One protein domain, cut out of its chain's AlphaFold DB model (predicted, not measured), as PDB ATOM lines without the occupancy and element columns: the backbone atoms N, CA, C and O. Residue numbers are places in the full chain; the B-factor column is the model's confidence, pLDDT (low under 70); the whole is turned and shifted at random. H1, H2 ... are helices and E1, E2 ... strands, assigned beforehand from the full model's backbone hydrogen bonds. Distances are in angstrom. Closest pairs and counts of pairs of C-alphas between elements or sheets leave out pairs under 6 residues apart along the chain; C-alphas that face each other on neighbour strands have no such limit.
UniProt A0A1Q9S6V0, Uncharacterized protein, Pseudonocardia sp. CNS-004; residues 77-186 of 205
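What this domain is: This is residues 77 to 186 of the 205 residues of an uncharacterized protein of Pseudonocardia sp. CNS-004 (UniProt A0A1Q9S6V0). A two-stranded hairpin, E1 and E2, has H1 packed at its open end, H2 on both strands and H3 near its turn; H4 packs on H2. The printed part has 110 residues, with helices and strands mixed in the order H1 E1 E2 H2 H3 H4, the sheet antiparallel. It is compact, radius of gyration of the C-alphas 14.4 A, spanning 38 by 28 by 25 A.

Where its parts are: Find C-alpha 77 at (-19.591, -15.939, -33.886); H1 runs 20.1 A from there to residue 90. E1, residues 94 to 100, spans 19.1 A, and E2, 103 to 110, 21.1 A. Then come H2, 133 to 141, H3, 144 to 154, 15.4 A, and H4, 178 to 184, ending at C-alpha 184 (-48.056, -10.163, -38.123).

How they stand to each other: In the hairpin, N 96 and O 108 are 2.9 A apart, within hydrogen-bond range. The closest C-alphas of H1 and E1, Thr 87 and Ala 94, are 5.8 A apart; those of H2 and E2, Pro 104 and Gly 135, 5.9 A. H2 and H4 touch, Ala 133 and Val 181 being their closest C-alphas at 6.6 A, at a shallow tilt of 22 degrees, opposite ways. H2 and H3 are close but not clearly touching, with C-alphas 139 and 147 closest at 5.9 A. H1 is apart from H2, H3 and H4. Every O i to N i+4 pair is within range in H2 and H3, 8 of 10 in H1 and 1 of 3 in H4, which has 2 of 4 O i to N i+3 pairs.

The domain as a whole: The farthest C-alphas, Ala 115 and Gly 145, are 39.8 A apart. The printed part has no cut; the links E2 to H2 and H3 to H4 are long. Look for pLDDT under 70 at residues 115 to 120 and 166 to 186.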
ATOM      1  N   PRO A  77     -19.315 -14.813 -32.986       85.88
ATOM      2  CA  PRO A  77     -19.591 -15.939 -33.886       85.88
ATOM      3  C   PRO A  77     -20.699 -16.881 -33.400       85.88
ATOM      4  O   PRO A  77     -21.466 -17.405 -34.206       85.88
ATOM      5  N   GLU A  78     -20.840 -17.042 -32.088       90.12
ATOM      6  CA  GLU A  78     -21.839 -17.891 -31.439       90.12
ATOM      7  C   GLU A  78     -23.273 -17.437 -31.739       90.12
ATOM      8  O   GLU A  78     -24.181 -18.263 -31.794       90.12
ATOM      9  N   LEU A  79     -23.491 -16.140 -31.990       88.38
ATOM     10  CA  LEU A  79     -24.794 -15.610 -32.408       88.38
ATOM     11  C   LEU A  79     -25.020 -15.724 -33.920       88.38
ATOM     12  O   LEU A  79     -26.163 -15.663 -34.378       88.38
ATOM     13  N   LEU A  80     -23.951 -15.892 -34.700       89.62
ATOM     14  CA  LEU A  80     -24.041 -16.098 -36.142       89.62
ATOM     15  C   LEU A  80     -24.383 -17.547 -36.489       89.62
ATOM     16  O   LEU A  80     -25.048 -17.772 -37.496       89.62
ATOM     17  N   THR A  81     -23.983 -18.521 -35.670       91.56
ATOM     18  CA  THR A  81     -24.269 -19.944 -35.921       91.56
ATOM     19  C   THR A  81     -25.774 -20.245 -36.010       91.56
ATOM     20  O   THR A  81     -26.195 -20.794 -37.030       91.56
ATOM     21  N   PRO A  82     -26.631 -19.832 -35.051       90.88
ATOM     22  CA  PRO A  82     -28.078 -20.016 -35.176       90.88
ATOM     23  C   PRO A  82     -28.668 -19.255 -36.364       90.88
ATOM     24  O   PRO A  82     -29.600 -19.732 -37.005       90.88
ATOM     25  N   LEU A  83     -28.121 -18.074 -36.674       90.31
ATOM     26  CA  LEU A  83     -28.580 -17.262 -37.796       90.31
ATOM     27  C   LEU A  83     -28.343 -17.976 -39.134       90.31
ATOM     28  O   LEU A  83     -29.246 -18.004 -39.966       90.31
ATOM     29  N   LYS A  84     -27.163 -18.585 -39.308       90.88
ATOM     30  CA  LYS A  84     -26.826 -19.408 -40.481       90.88
ATOM     31  C   LYS A  84     -27.771 -20.591 -40.608       90.88
ATOM     32  O   LYS A  84     -28.374 -20.764 -41.658       90.88
ATOM     33  N   TRP A  85     -27.964 -21.330 -39.517       91.94
ATOM     34  CA  TRP A  85     -28.855 -22.486 -39.502       91.94
ATOM     35  C   TRP A  85     -30.293 -22.117 -39.906       91.94
ATOM     36  O   TRP A  85     -30.898 -22.806 -40.723       91.94
ATOM     37  N   ILE A  86     -30.829 -20.994 -39.408       89.75
ATOM     38  CA  ILE A  86     -32.163 -20.509 -39.808       89.75
ATOM     39  C   ILE A  86     -32.203 -20.211 -41.308       89.75
ATOM     40  O   ILE A  86     -33.144 -20.629 -41.983       89.75
ATOM     41  N   THR A  87     -31.207 -19.498 -41.838       90.25
ATOM     42  CA  THR A  87     -31.139 -19.175 -43.269       90.25
ATOM     43  C   THR A  87     -31.039 -20.430 -44.134       90.25
ATOM     44  O   THR A  87     -31.746 -20.533 -45.132       90.25
ATOM     45  N   GLU A  88     -30.231 -21.410 -43.732       90.31
ATOM     46  CA  GLU A  88     -30.056 -22.677 -44.450       90.31
ATOM     47  C   GLU A  88     -31.336 -23.521 -44.463       90.31
ATOM     48  O   GLU A  88     -31.714 -24.053 -45.504       90.31
ATOM     49  N   VAL A  89     -32.033 -23.618 -43.328       91.50
ATOM     50  CA  VAL A  89     -33.252 -24.434 -43.207       91.50
ATOM     51  C   VAL A  89     -34.454 -23.779 -43.889       91.50
ATOM     52  O   VAL A  89     -35.302 -24.478 -44.440       91.50
ATOM     53  N   THR A  90     -34.563 -22.450 -43.839       87.25
ATOM     54  CA  THR A  90     -35.736 -21.734 -44.372       87.25
ATOM     55  C   THR A  90     -35.571 -21.278 -45.818       87.25
ATOM     56  O   THR A  90     -36.574 -21.007 -46.473       87.25
ATOM     57  N   GLY A  91     -34.333 -21.141 -46.305       85.56
ATOM     58  CA  GLY A  91     -34.031 -20.464 -47.570       85.56
ATOM     59  C   GLY A  91     -34.274 -18.948 -47.530       85.56
ATOM     60  O   GLY A  91     -34.047 -18.255 -48.523       85.56
ATOM     61  N   GLU A  92     -34.706 -18.412 -46.386       85.81
ATOM     62  CA  GLU A  92     -35.075 -17.014 -46.205       85.81
ATOM     63  C   GLU A  92     -33.931 -16.193 -45.610       85.81
ATOM     64  O   GLU A  92     -33.072 -16.671 -44.863       85.81
ATOM     65  N   SER A  93     -33.950 -14.897 -45.910       86.56
ATOM     66  CA  SER A  93     -33.011 -13.957 -45.304       86.56
ATOM     67  C   SER A  93     -33.252 -13.789 -43.813       86.56
ATOM     68  O   SER A  93     -34.354 -13.445 -43.379       86.56
ATOM     69  N   ALA A  94     -32.185 -13.932 -43.031       88.44
ATOM     70  CA  ALA A  94     -32.220 -13.757 -41.588       88.44
ATOM     71  C   ALA A  94     -31.360 -12.564 -41.163       88.44
ATOM     72  O   ALA A  94     -30.337 -12.239 -41.768       88.44
ATOM     73  N   TYR A  95     -31.777 -11.888 -40.095       89.06
ATOM     74  CA  TYR A  95     -31.055 -10.750 -39.541       89.06
ATOM     75  C   TYR A  95     -30.974 -10.828 -38.023       89.06
ATOM     76  O   TYR A  95     -31.940 -11.161 -37.336       89.06
ATOM     77  N   LEU A  96     -29.816 -10.447 -37.499       89.94
ATOM     78  CA  LEU A  96     -29.575 -10.277 -36.075       89.94
ATOM     79  C   LEU A  96     -29.699  -8.795 -35.731       89.94
ATOM     80  O   LEU A  96     -29.156  -7.937 -36.426       89.94
ATOM     81  N   SER A  97     -30.426  -8.468 -34.667       91.06
ATOM     82  CA  SER A  97     -30.599  -7.090 -34.199       91.06
ATOM     83  C   SER A  97     -30.413  -7.003 -32.689       91.06
ATOM     84  O   SER A  97     -30.779  -7.930 -31.973       91.06
ATOM     85  N   ALA A  98     -29.890  -5.877 -32.205       89.69
ATOM     86  CA  ALA A  98     -29.692  -5.626 -30.781       89.69
ATOM     87  C   ALA A  98     -29.898  -4.149 -30.425       89.69
ATOM     88  O   ALA A  98     -29.876  -3.274 -31.293       89.69
ATOM     89  N   TRP A  99     -30.057  -3.869 -29.133       88.50
ATOM     90  CA  TRP A  99     -30.065  -2.506 -28.610       88.50
ATOM     91  C   TRP A  99     -28.628  -1.975 -28.488       88.50
ATOM     92  O   TRP A  99     -27.799  -2.571 -27.799       88.50
ATOM     93  N   ARG A 100     -28.302  -0.867 -29.165       86.06
ATOM     94  CA  ARG A 100     -26.973  -0.226 -29.140       86.06
ATOM     95  C   ARG A 100     -27.099   1.292 -29.163       86.06
ATOM     96  O   ARG A 100     -27.729   1.850 -30.062       86.06
ATOM     97  N   SER A 101     -26.446   1.967 -28.217       83.69
ATOM     98  CA  SER A 101     -26.423   3.439 -28.126       83.69
ATOM     99  C   SER A 101     -27.835   4.046 -28.180       83.69
ATOM    100  O   SER A 101     -28.111   4.936 -28.982       83.69
ATOM    101  N   GLY A 102     -28.759   3.492 -27.387       85.06
ATOM    102  CA  GLY A 102     -30.148   3.959 -27.304       85.06
ATOM    103  C   GLY A 102     -31.033   3.628 -28.511       85.06
ATOM    104  O   GLY A 102     -32.100   4.212 -28.641       85.06
ATOM    105  N   ASN A 103     -30.596   2.744 -29.413       88.00
ATOM    106  CA  ASN A 103     -31.300   2.451 -30.660       88.00
ATOM    107  C   ASN A 103     -31.343   0.944 -30.965       88.00
ATOM    108  O   ASN A 103     -30.338   0.260 -30.762       88.00
ATOM    109  N   PRO A 104     -32.438   0.419 -31.541       90.12
ATOM    110  CA  PRO A 104     -32.461  -0.897 -32.182       90.12
ATOM    111  C   PRO A 104     -31.643  -0.904 -33.484       90.12
ATOM    112  O   PRO A 104     -32.011  -0.248 -34.460       90.12
ATOM    113  N   VAL A 105     -30.566  -1.688 -33.531       89.25
ATOM    114  CA  VAL A 105     -29.623  -1.748 -34.662       89.25
ATOM    115  C   VAL A 105     -29.566  -3.152 -35.248       89.25
ATOM    116  O   VAL A 105     -29.547  -4.134 -34.508       89.25
ATOM    117  N   VAL A 106     -29.505  -3.258 -36.575       89.19
ATOM    118  CA  VAL A 106     -29.169  -4.514 -37.263       89.19
ATOM    119  C   VAL A 106     -27.663  -4.766 -37.136       89.19
ATOM    120  O   VAL A 106     -26.870  -3.935 -37.564       89.19
ATOM    121  N   LEU A 107     -27.265  -5.895 -36.549       88.69
ATOM    122  CA  LEU A 107     -25.858  -6.270 -36.361       88.69
ATOM    123  C   LEU A 107     -25.325  -7.130 -37.509       88.69
ATOM    124  O   LEU A 107     -24.191  -6.955 -37.937       88.69
ATOM    125  N   ALA A 108     -26.146  -8.047 -38.017       88.50
ATOM    126  CA  ALA A 108     -25.794  -8.917 -39.132       88.50
ATOM    127  C   ALA A 108     -27.024  -9.226 -39.984       88.50
ATOM    128  O   ALA A 108     -28.154  -9.221 -39.488       88.50
ATOM    129  N   ARG A 109     -26.782  -9.517 -41.261       87.75
ATOM    130  CA  ARG A 109     -27.757 -10.049 -42.212       87.75
ATOM    131  C   ARG A 109     -27.086 -11.181 -42.976       87.75
ATOM    132  O   ARG A 109     -25.962 -11.005 -43.440       87.75
ATOM    133  N   LEU A 110     -27.779 -12.303 -43.090       87.19
ATOM    134  CA  LEU A 110     -27.424 -13.395 -43.983       87.19
ATOM    135  C   LEU A 110     -28.489 -13.473 -45.065       87.19
ATOM    136  O   LEU A 110     -29.685 -13.393 -44.774       87.19
ATOM    137  N   GLU A 111     -28.034 -13.556 -46.307       83.25
ATOM    138  CA  GLU A 111     -28.925 -13.620 -47.454       83.25
ATOM    139  C   GLU A 111     -29.419 -15.052 -47.644       83.25
ATOM    140  O   GLU A 111     -28.630 -15.995 -47.650       83.25
ATOM    141  N   GLY A 112     -30.737 -15.199 -47.760       80.50
ATOM    142  CA  GLY A 112     -31.370 -16.451 -48.160       80.50
ATOM    143  C   GLY A 112     -31.242 -16.715 -49.659       80.50
ATOM    144  O   GLY A 112     -30.834 -15.848 -50.430       80.50
ATOM    145  N   THR A 113     -31.645 -17.909 -50.075       74.00
ATOM    146  CA  THR A 113     -31.611 -18.373 -51.469       74.00
ATOM    147  C   THR A 113     -32.836 -17.941 -52.279       74.00
ATOM    148  O   THR A 113     -32.839 -18.062 -53.504       74.00
ATOM    149  N   HIS A 114     -33.880 -17.419 -51.628       71.69
ATOM    150  CA  HIS A 114     -35.102 -16.966 -52.293       71.69
ATOM    151  C   HIS A 114     -34.947 -15.596 -52.978       71.69
ATOM    152  O   HIS A 114     -34.215 -14.715 -52.524       71.69
ATOM    153  N   ALA A 115     -35.686 -15.395 -54.077       54.09
ATOM    154  CA  ALA A 115     -35.583 -14.204 -54.928       54.09
ATOM    155  C   ALA A 115     -36.098 -12.906 -54.270       54.09
ATOM    156  O   ALA A 115     -35.716 -11.810 -54.681       54.09
ATOM    157  N   VAL A 116     -36.967 -13.006 -53.257       59.16
ATOM    158  CA  VAL A 116     -37.510 -11.838 -52.550       59.16
ATOM    159  C   VAL A 116     -36.599 -11.489 -51.383       59.16
ATOM    160  O   VAL A 116     -36.505 -12.217 -50.401       59.16
ATOM    161  N   GLN A 117     -35.934 -10.343 -51.491       60.19
ATOM    162  CA  GLN A 117     -34.926  -9.895 -50.539       60.19
ATOM    163  C   GLN A 117     -35.286  -8.523 -49.974       60.19
ATOM    164  O   GLN A 117     -35.711  -7.619 -50.692       60.19
ATOM    165  N   VAL A 118     -35.089  -8.342 -48.666       63.66
ATOM    166  CA  VAL A 118     -35.245  -7.031 -48.023       63.66
ATOM    167  C   VAL A 118     -33.940  -6.248 -48.180       63.66
ATOM    168  O   VAL A 118     -33.064  -6.301 -47.319       63.66
ATOM    169  N   THR A 119     -33.814  -5.506 -49.279       59.97
ATOM    170  CA  THR A 119     -32.572  -4.813 -49.679       59.97
ATOM    171  C   THR A 119     -32.143  -3.693 -48.721       59.97
ATOM    172  O   THR A 119     -30.963  -3.370 -48.611       59.97
ATOM    173  N   ASN A 120     -33.083  -3.105 -47.975       67.12
ATOM    174  CA  ASN A 120     -32.805  -1.919 -47.155       67.12
ATOM    175  C   ASN A 120     -32.306  -2.227 -45.732       67.12
ATOM    176  O   ASN A 120     -31.867  -1.313 -45.031       67.12
ATOM    177  N   LEU A 121     -32.345  -3.489 -45.289       75.38
ATOM    178  CA  LEU A 121     -31.840  -3.885 -43.972       75.38
ATOM    179  C   LEU A 121     -30.379  -4.324 -44.084       75.38
ATOM    180  O   LEU A 121     -30.084  -5.457 -44.441       75.38
ATOM    181  N   ARG A 122     -29.454  -3.437 -43.732       80.38
ATOM    182  CA  ARG A 122     -28.011  -3.718 -43.691       80.38
ATOM    183  C   ARG A 122     -27.457  -3.577 -42.271       80.38
ATOM    184  O   ARG A 122     -28.069  -2.857 -41.474       80.38
ATOM    185  N   PRO A 123     -26.321  -4.215 -41.939       84.81
ATOM    186  CA  PRO A 123     -25.616  -3.945 -40.690       84.81
ATOM    187  C   PRO A 123     -25.454  -2.437 -40.449       84.81
ATOM    188  O   PRO A 123     -25.166  -1.674 -41.371       84.81
ATOM    189  N   GLY A 124     -25.720  -1.996 -39.223       82.62
ATOM    190  CA  GLY A 124     -25.743  -0.585 -38.838       82.62
ATOM    191  C   GLY A 124     -27.075   0.142 -39.070       82.62
ATOM    192  O   GLY A 124     -27.223   1.265 -38.594       82.62
ATOM    193  N   TYR A 125     -28.068  -0.464 -39.736       84.06
ATOM    194  CA  TYR A 125     -29.382   0.160 -39.939       84.06
ATOM    195  C   TYR A 125     -30.154   0.332 -38.618       84.06
ATOM    196  O   TYR A 125     -30.278  -0.618 -37.838       84.06
ATOM    197  N   ARG A 126     -30.702   1.538 -38.387       86.06
ATOM    198  CA  ARG A 126     -31.375   1.946 -37.130       86.06
ATOM    199  C   ARG A 126     -32.843   2.364 -37.286       86.06
ATOM    200  O   ARG A 126     -33.512   2.638 -36.296       86.06
ATOM    201  N   GLY A 127     -33.352   2.423 -38.516       81.50
ATOM    202  CA  GLY A 127     -34.671   2.991 -38.810       81.50
ATOM    203  C   GLY A 127     -35.854   2.088 -38.449       81.50
ATOM    204  O   GLY A 127     -35.699   0.879 -38.226       81.50
ATOM    205  N   ALA A 128     -37.044   2.696 -38.417       80.12
ATOM    206  CA  ALA A 128     -38.352   2.039 -38.430       80.12
ATOM    207  C   ALA A 128     -38.511   0.870 -37.438       80.12
ATOM    208  O   ALA A 128     -38.997  -0.210 -37.793       80.12
ATOM    209  N   ALA A 129     -38.061   1.033 -36.189       84.94
ATOM    210  CA  ALA A 129     -38.129  -0.054 -35.211       84.94
ATOM    211  C   ALA A 129     -39.574  -0.511 -34.932       84.94
ATOM    212  O   ALA A 129     -39.805  -1.698 -34.729       84.94
ATOM    213  N   ASN A 130     -40.552   0.393 -35.001       82.56
ATOM    214  CA  ASN A 130     -41.976   0.083 -34.850       82.56
ATOM    215  C   ASN A 130     -42.565  -0.721 -36.024       82.56
ATOM    216  O   ASN A 130     -43.509  -1.490 -35.832       82.56
ATOM    217  N   ALA A 131     -42.006  -0.585 -37.229       82.38
ATOM    218  CA  ALA A 131     -42.455  -1.322 -38.410       82.38
ATOM    219  C   ALA A 131     -41.772  -2.695 -38.554       82.38
ATOM    220  O   ALA A 131     -42.318  -3.598 -39.188       82.38
ATOM    221  N   ARG A 132     -40.595  -2.890 -37.945       85.31
ATOM    222  CA  ARG A 132     -39.818  -4.137 -38.034       85.31
ATOM    223  C   ARG A 132     -40.193  -5.142 -36.952       85.31
ATOM    224  O   ARG A 132     -40.438  -4.783 -35.806       85.31
ATOM    225  N   ALA A 133     -40.145  -6.428 -37.292       84.31
ATOM    226  CA  ALA A 133     -40.345  -7.512 -36.332       84.31
ATOM    227  C   ALA A 133     -39.345  -7.441 -35.171       84.31
ATOM    228  O   ALA A 133     -39.747  -7.320 -34.015       84.31
ATOM    229  N   SER A 134     -38.045  -7.432 -35.489       86.44
ATOM    230  CA  SER A 134     -36.987  -7.349 -34.478       86.44
ATOM    231  C   SER A 134     -37.032  -6.040 -33.700       86.44
ATOM    232  O   SER A 134     -36.810  -6.049 -32.497       86.44
ATOM    233  N   GLY A 135     -37.370  -4.926 -34.354       87.44
ATOM    234  CA  GLY A 135     -37.523  -3.633 -33.690       87.44
ATOM    235  C   GLY A 135     -38.654  -3.640 -32.658       87.44
ATOM    236  O   GLY A 135     -38.436  -3.215 -31.527       87.44
ATOM    237  N   LYS A 136     -39.818  -4.215 -32.988       88.25
ATOM    238  CA  LYS A 136     -40.937  -4.385 -32.045       88.25
ATOM    239  C   LYS A 136     -40.576  -5.280 -30.862       88.25
ATOM    240  O   LYS A 136     -40.951  -4.961 -29.739       88.25
ATOM    241  N   VAL A 137     -39.851  -6.376 -31.099       89.94
ATOM    242  CA  VAL A 137     -39.354  -7.247 -30.020       89.94
ATOM    243  C   VAL A 137     -38.386  -6.474 -29.127       89.94
ATOM    244  O   VAL A 137     -38.587  -6.413 -27.920       89.94
ATOM    245  N   LEU A 138     -37.385  -5.809 -29.707       90.44
ATOM    246  CA  LEU A 138     -36.402  -5.035 -28.947       90.44
ATOM    247  C   LEU A 138     -37.054  -3.913 -28.136       90.44
ATOM    248  O   LEU A 138     -36.695  -3.725 -26.981       90.44
ATOM    249  N   LEU A 139     -38.046  -3.210 -28.687       89.38
ATOM    250  CA  LEU A 139     -38.811  -2.202 -27.949       89.38
ATOM    251  C   LEU A 139     -39.660  -2.812 -26.826       89.38
ATOM    252  O   LEU A 139     -39.820  -2.186 -25.783       89.38
ATOM    253  N   ALA A 140     -40.206  -4.016 -27.010       88.00
ATOM    254  CA  ALA A 140     -41.005  -4.681 -25.982       88.00
ATOM    255  C   ALA A 140     -40.164  -5.100 -24.765       88.00
ATOM    256  O   ALA A 140     -40.658  -5.021 -23.642       88.00
ATOM    257  N   PHE A 141     -38.908  -5.497 -24.988       87.31
ATOM    258  CA  PHE A 141     -37.984  -5.951 -23.939       87.31
ATOM    259  C   PHE A 141     -36.974  -4.884 -23.483       87.31
ATOM    260  O   PHE A 141     -36.181  -5.146 -22.582       87.31
ATOM    261  N   ALA A 142     -36.987  -3.687 -24.076       87.94
ATOM    262  CA  ALA A 142     -36.133  -2.586 -23.648       87.94
ATOM    263  C   ALA A 142     -36.499  -2.103 -22.237       87.94
ATOM    264  O   ALA A 142     -37.670  -2.099 -21.841       87.94
ATOM    265  N   ALA A 143     -35.493  -1.625 -21.497       87.19
ATOM    266  CA  ALA A 143     -35.727  -0.931 -20.239       87.19
ATOM    267  C   ALA A 143     -36.682   0.258 -20.478       87.19
ATOM    268  O   ALA A 143     -36.540   0.948 -21.494       87.19
ATOM    269  N   PRO A 144     -37.638   0.537 -19.569       80.81
ATOM    270  CA  PRO A 144     -38.629   1.592 -19.771       80.81
ATOM    271  C   PRO A 144     -38.034   2.938 -20.202       80.81
ATOM    272  O   PRO A 144     -38.481   3.504 -21.193       80.81
ATOM    273  N   GLY A 145     -36.974   3.399 -19.529       87.06
ATOM    274  CA  GLY A 145     -36.324   4.672 -19.857       87.06
ATOM    275  C   GLY A 145     -35.689   4.704 -21.251       87.06
ATOM    276  O   GLY A 145     -35.779   5.717 -21.941       87.06
ATOM    277  N   ASP A 146     -35.104   3.592 -21.697       85.81
ATOM    278  CA  ASP A 146     -34.491   3.486 -23.025       85.81
ATOM    279  C   ASP A 146     -35.543   3.506 -24.133       85.81
ATOM    280  O   ASP A 146     -35.391   4.214 -25.133       85.81
ATOM    281  N   ARG A 147     -36.639   2.764 -23.942       87.31
ATOM    282  CA  ARG A 147     -37.760   2.751 -24.884       87.31
ATOM    283  C   ARG A 147     -38.395   4.127 -25.003       87.31
ATOM    284  O   ARG A 147     -38.600   4.602 -26.116       87.31
ATOM    285  N   ASP A 148     -38.718   4.749 -23.876       87.00
ATOM    286  CA  ASP A 148     -39.453   6.010 -23.866       87.00
ATOM    287  C   ASP A 148     -38.586   7.130 -24.471       87.00
ATOM    288  O   ASP A 148     -39.073   7.925 -25.274       87.00
ATOM    289  N   ARG A 149     -37.268   7.114 -24.215       87.50
ATOM    290  CA  ARG A 149     -36.304   8.005 -24.877       87.50
ATOM    291  C   ARG A 149     -36.230   7.774 -26.385       87.50
ATOM    292  O   ARG A 149     -36.224   8.743 -27.140       87.50
ATOM    293  N   TYR A 150     -36.176   6.519 -26.830       87.12
ATOM    294  CA  TYR A 150     -36.178   6.197 -28.258       87.12
ATOM    295  C   TYR A 150     -37.450   6.719 -28.941       87.12
ATOM    296  O   TYR A 150     -37.372   7.394 -29.967       87.12
ATOM    297  N   LEU A 151     -38.619   6.461 -28.349       87.12
ATOM    298  CA  LEU A 151     -39.906   6.896 -28.892       87.12
ATOM    299  C   LEU A 151     -40.058   8.422 -28.892       87.12
ATOM    300  O   LEU A 151     -40.642   8.960 -29.826       87.12
ATOM    301  N   ALA A 152     -39.502   9.126 -27.902       86.81
ATOM    302  CA  ALA A 152     -39.503  10.587 -27.876       86.81
ATOM    303  C   ALA A 152     -38.675  11.203 -29.019       86.81
ATOM    304  O   ALA A 152     -39.036  12.253 -29.540       86.81
ATOM    305  N   VAL A 153     -37.574  10.555 -29.411       85.50
ATOM    306  CA  VAL A 153     -36.689  11.044 -30.481       85.50
ATOM    307  C   VAL A 153     -37.205  10.660 -31.868       85.50
ATOM    308  O   VAL A 153     -37.155  11.473 -32.787       85.50
ATOM    309  N   HIS A 154     -37.670   9.423 -32.038       81.81
ATOM    310  CA  HIS A 154     -37.971   8.856 -33.357       81.81
ATOM    311  C   HIS A 154     -39.465   8.778 -33.679       81.81
ATOM    312  O   HIS A 154     -39.828   8.586 -34.839       81.81
ATOM    313  N   GLY A 155     -40.337   8.908 -32.677       83.31
ATOM    314  CA  GLY A 155     -41.771   8.700 -32.839       83.31
ATOM    315  C   GLY A 155     -42.121   7.282 -33.305       83.31
ATOM    316  O   GLY A 155     -41.369   6.322 -33.118       83.31
ATOM    317  N   LEU A 156     -43.299   7.154 -33.917       82.69
ATOM    318  CA  LEU A 156     -43.786   5.925 -34.539       82.69
ATOM    319  C   LEU A 156     -44.116   6.205 -36.007       82.69
ATOM    320  O   LEU A 156     -45.273   6.403 -36.376       82.69
ATOM    321  N   GLU A 157     -43.080   6.246 -36.840       76.44
ATOM    322  CA  GLU A 157     -43.216   6.520 -38.270       76.44
ATOM    323  C   GLU A 157     -44.138   5.495 -38.949       76.44
ATOM    324  O   GLU A 157     -44.009   4.281 -38.751       76.44
ATOM    325  N   ARG A 158     -45.083   5.981 -39.760       79.06
ATOM    326  CA  ARG A 158     -45.976   5.136 -40.554       79.06
ATOM    327  C   ARG A 158     -45.273   4.734 -41.848       79.06
ATOM    328  O   ARG A 158     -45.255   5.503 -42.798       79.06
ATOM    329  N   MET A 159     -44.751   3.510 -41.902       78.12
ATOM    330  CA  MET A 159     -44.110   2.974 -43.116       78.12
ATOM    331  C   MET A 159     -45.121   2.370 -44.100       78.12
ATOM    332  O   MET A 159     -44.885   2.313 -45.300       78.12
ATOM    333  N   THR A 160     -46.236   1.867 -43.575       76.56
ATOM    334  CA  THR A 160     -47.335   1.236 -44.316       76.56
ATOM    335  C   THR A 160     -48.648   1.480 -43.580       76.56
ATOM    336  O   THR A 160     -48.645   1.788 -42.385       76.56
ATOM    337  N   ASP A 161     -49.780   1.233 -44.238       74.62
ATOM    338  CA  ASP A 161     -51.114   1.362 -43.631       74.62
ATOM    339  C   ASP A 161     -51.303   0.489 -42.382       74.62
ATOM    340  O   ASP A 161     -52.080   0.826 -41.489       74.62
ATOM    341  N   ARG A 162     -50.547  -0.615 -42.286       74.62
ATOM    342  CA  ARG A 162     -50.567  -1.558 -41.155       74.62
ATOM    343  C   ARG A 162     -49.503  -1.282 -40.095       74.62
ATOM    344  O   ARG A 162     -49.369  -2.065 -39.152       74.62
ATOM    345  N   THR A 163     -48.710  -0.227 -40.255       74.81
ATOM    346  CA  THR A 163     -47.687   0.123 -39.272       74.81
ATOM    347  C   THR A 163     -48.352   0.623 -37.998       74.81
ATOM    348  O   THR A 163     -49.285   1.420 -38.041       74.81
ATOM    349  N   ILE A 164     -47.877   0.134 -36.857       75.56
ATOM    350  CA  ILE A 164     -48.377   0.552 -35.552       75.56
ATOM    351  C   ILE A 164     -47.830   1.952 -35.264       75.56
ATOM    352  O   ILE A 164     -46.612   2.132 -35.161       75.56
ATOM    353  N   THR A 165     -48.734   2.927 -35.161       74.44
ATOM    354  CA  THR A 165     -48.406   4.351 -34.973       74.44
ATOM    355  C   THR A 165     -48.845   4.918 -33.625       74.44
ATOM    356  O   THR A 165     -48.514   6.059 -33.327       74.44
ATOM    357  N   ASP A 166     -49.554   4.146 -32.795       65.12
ATOM    358  CA  ASP A 166     -50.057   4.619 -31.501       65.12
ATOM    359  C   ASP A 166     -49.206   4.140 -30.324       65.12
ATOM    360  O   ASP A 166     -49.061   2.938 -30.087       65.12
ATOM    361  N   ALA A 167     -48.718   5.080 -29.511       55.50
ATOM    362  CA  ALA A 167     -47.978   4.778 -28.285       55.50
ATOM    363  C   ALA A 167     -48.854   4.096 -27.215       55.50
ATOM    364  O   ALA A 167     -48.344   3.337 -26.401       55.50
ATOM    365  N   THR A 168     -50.176   4.282 -27.241       46.12
ATOM    366  CA  THR A 168     -51.119   3.585 -26.339       46.12
ATOM    367  C   THR A 168     -51.350   2.128 -26.752       46.12
ATOM    368  O   THR A 168     -51.717   1.294 -25.929       46.12
ATOM    369  N   SER A 169     -51.068   1.793 -28.016       45.09
ATOM    370  CA  SER A 169     -50.995   0.403 -28.487       45.09
ATOM    371  C   SER A 169     -49.640  -0.260 -28.180       45.09
ATOM    372  O   SER A 169     -49.440  -1.439 -28.476       45.09
ATOM    373  N   SER A 170     -48.712   0.493 -27.570       42.72
ATOM    374  CA  SER A 170     -47.412   0.006 -27.104       42.72
ATOM    375  C   SER A 170     -47.590  -0.978 -25.931       42.72
ATOM    376  O   SER A 170     -48.476  -0.800 -25.091       42.72
ATOM    377  N   PRO A 171     -46.754  -2.027 -25.826       47.25
ATOM    378  CA  PRO A 171     -47.112  -3.364 -25.334       47.25
ATOM    379  C   PRO A 171     -47.284  -3.527 -23.815       47.25
ATOM    380  O   PRO A 171     -47.244  -4.648 -23.310       47.25
ATOM    381  N   ARG A 172     -47.461  -2.447 -23.049       43.06
ATOM    382  CA  ARG A 172     -47.493  -2.539 -21.580       43.06
ATOM    383  C   ARG A 172     -48.784  -3.180 -21.037       43.06
ATOM    384  O   ARG A 172     -48.794  -3.598 -19.888       43.06
ATOM    385  N   SER A 173     -49.848  -3.298 -21.837       38.25
ATOM    386  CA  SER A 173     -51.179  -3.715 -21.365       38.25
ATOM    387  C   SER A 173     -51.641  -5.118 -21.786       38.25
ATOM    388  O   SER A 173     -52.731  -5.518 -21.386       38.25
ATOM    389  N   SER A 174     -50.867  -5.899 -22.556       34.31
ATOM    390  CA  SER A 174     -51.327  -7.230 -22.990       34.31
ATOM    391  C   SER A 174     -50.260  -8.326 -22.847       34.31
ATOM    392  O   SER A 174     -49.273  -8.308 -23.585       34.31
ATOM    393  N   PRO A 175     -50.479  -9.353 -21.997       37.53
ATOM    394  CA  PRO A 175     -49.593 -10.521 -21.898       37.53
ATOM    395  C   PRO A 175     -49.570 -11.390 -23.176       37.53
ATOM    396  O   PRO A 175     -48.816 -12.353 -23.262       37.53
ATOM    397  N   ALA A 176     -50.350 -11.038 -24.205       38.59
ATOM    398  CA  ALA A 176     -50.473 -11.761 -25.472       38.59
ATOM    399  C   ALA A 176     -49.674 -11.137 -26.641       38.59
ATOM    400  O   ALA A 176     -50.002 -11.371 -27.805       38.59
ATOM    401  N   TRP A 177     -48.673 -10.290 -26.377       42.50
ATOM    402  CA  TRP A 177     -47.879  -9.636 -27.431       42.50
ATOM    403  C   TRP A 177     -46.816 -10.531 -28.104       42.50
ATOM    404  O   TRP A 177     -46.731 -10.492 -29.338       42.50
ATOM    405  N   PRO A 178     -46.055 -11.389 -27.381       37.28
ATOM    406  CA  PRO A 178     -45.055 -12.267 -28.005       37.28
ATOM    407  C   PRO A 178     -45.648 -13.177 -29.094       37.28
ATOM    408  O   PRO A 178     -45.003 -13.450 -30.103       37.28
ATOM    409  N   SER A 179     -46.913 -13.577 -28.933       35.91
ATOM    410  CA  SER A 179     -47.670 -14.420 -29.867       35.91
ATOM    411  C   SER A 179     -48.325 -13.661 -31.036       35.91
ATOM    412  O   SER A 179     -48.727 -14.282 -32.022       35.91
ATOM    413  N   ARG A 180     -48.430 -12.323 -30.976       34.44
ATOM    414  CA  ARG A 180     -48.972 -11.487 -32.071       34.44
ATOM    415  C   ARG A 180     -47.895 -10.967 -33.016       34.44
ATOM    416  O   ARG A 180     -48.151 -10.874 -34.216       34.44
ATOM    417  N   VAL A 181     -46.690 -10.683 -32.514       38.88
ATOM    418  CA  VAL A 181     -45.554 -10.254 -33.351       38.88
ATOM    419  C   VAL A 181     -45.168 -11.337 -34.363       38.88
ATOM    420  O   VAL A 181     -44.951 -11.008 -35.527       38.88
ATOM    421  N   THR A 182     -45.193 -12.608 -33.962       39.75
ATOM    422  CA  THR A 182     -44.966 -13.779 -34.831       39.75
ATOM    423  C   THR A 182     -46.065 -13.993 -35.879       39.75
ATOM    424  O   THR A 182     -45.784 -14.498 -36.961       39.75
ATOM    425  N   ARG A 183     -47.314 -13.574 -35.614       30.58
ATOM    426  CA  ARG A 183     -48.426 -13.657 -36.588       30.58
ATOM    427  C   ARG A 183     -48.449 -12.516 -37.600       30.58
ATOM    428  O   ARG A 183     -48.934 -12.703 -38.711       30.58
ATOM    429  N   GLN A 184     -47.977 -11.326 -37.234       40.12
ATOM    430  CA  GLN A 184     -48.056 -10.163 -38.123       40.12
ATOM    431  C   GLN A 184     -46.947 -10.172 -39.187       40.12
ATOM    432  O   GLN A 184     -47.183  -9.728 -40.309       40.12
ATOM    433  N   THR A 185     -45.783 -10.750 -38.874       40.03
ATOM    434  CA  THR A 185     -44.661 -10.918 -39.812       40.03
ATOM    435  C   THR A 185     -44.980 -11.795 -41.014       40.03
ATOM    436  O   THR A 185     -44.385 -11.590 -42.064       40.03
ATOM    437  N   SER A 186     -45.948 -12.710 -40.909       33.09
ATOM    438  CA  SER A 186     -46.375 -13.533 -42.049       33.09
ATOM    439  C   SER A 186     -47.332 -12.798 -43.011       33.09
ATOM    440  O   SER A 186     -47.629 -13.300 -44.091       33.09
TER     441      SER A 186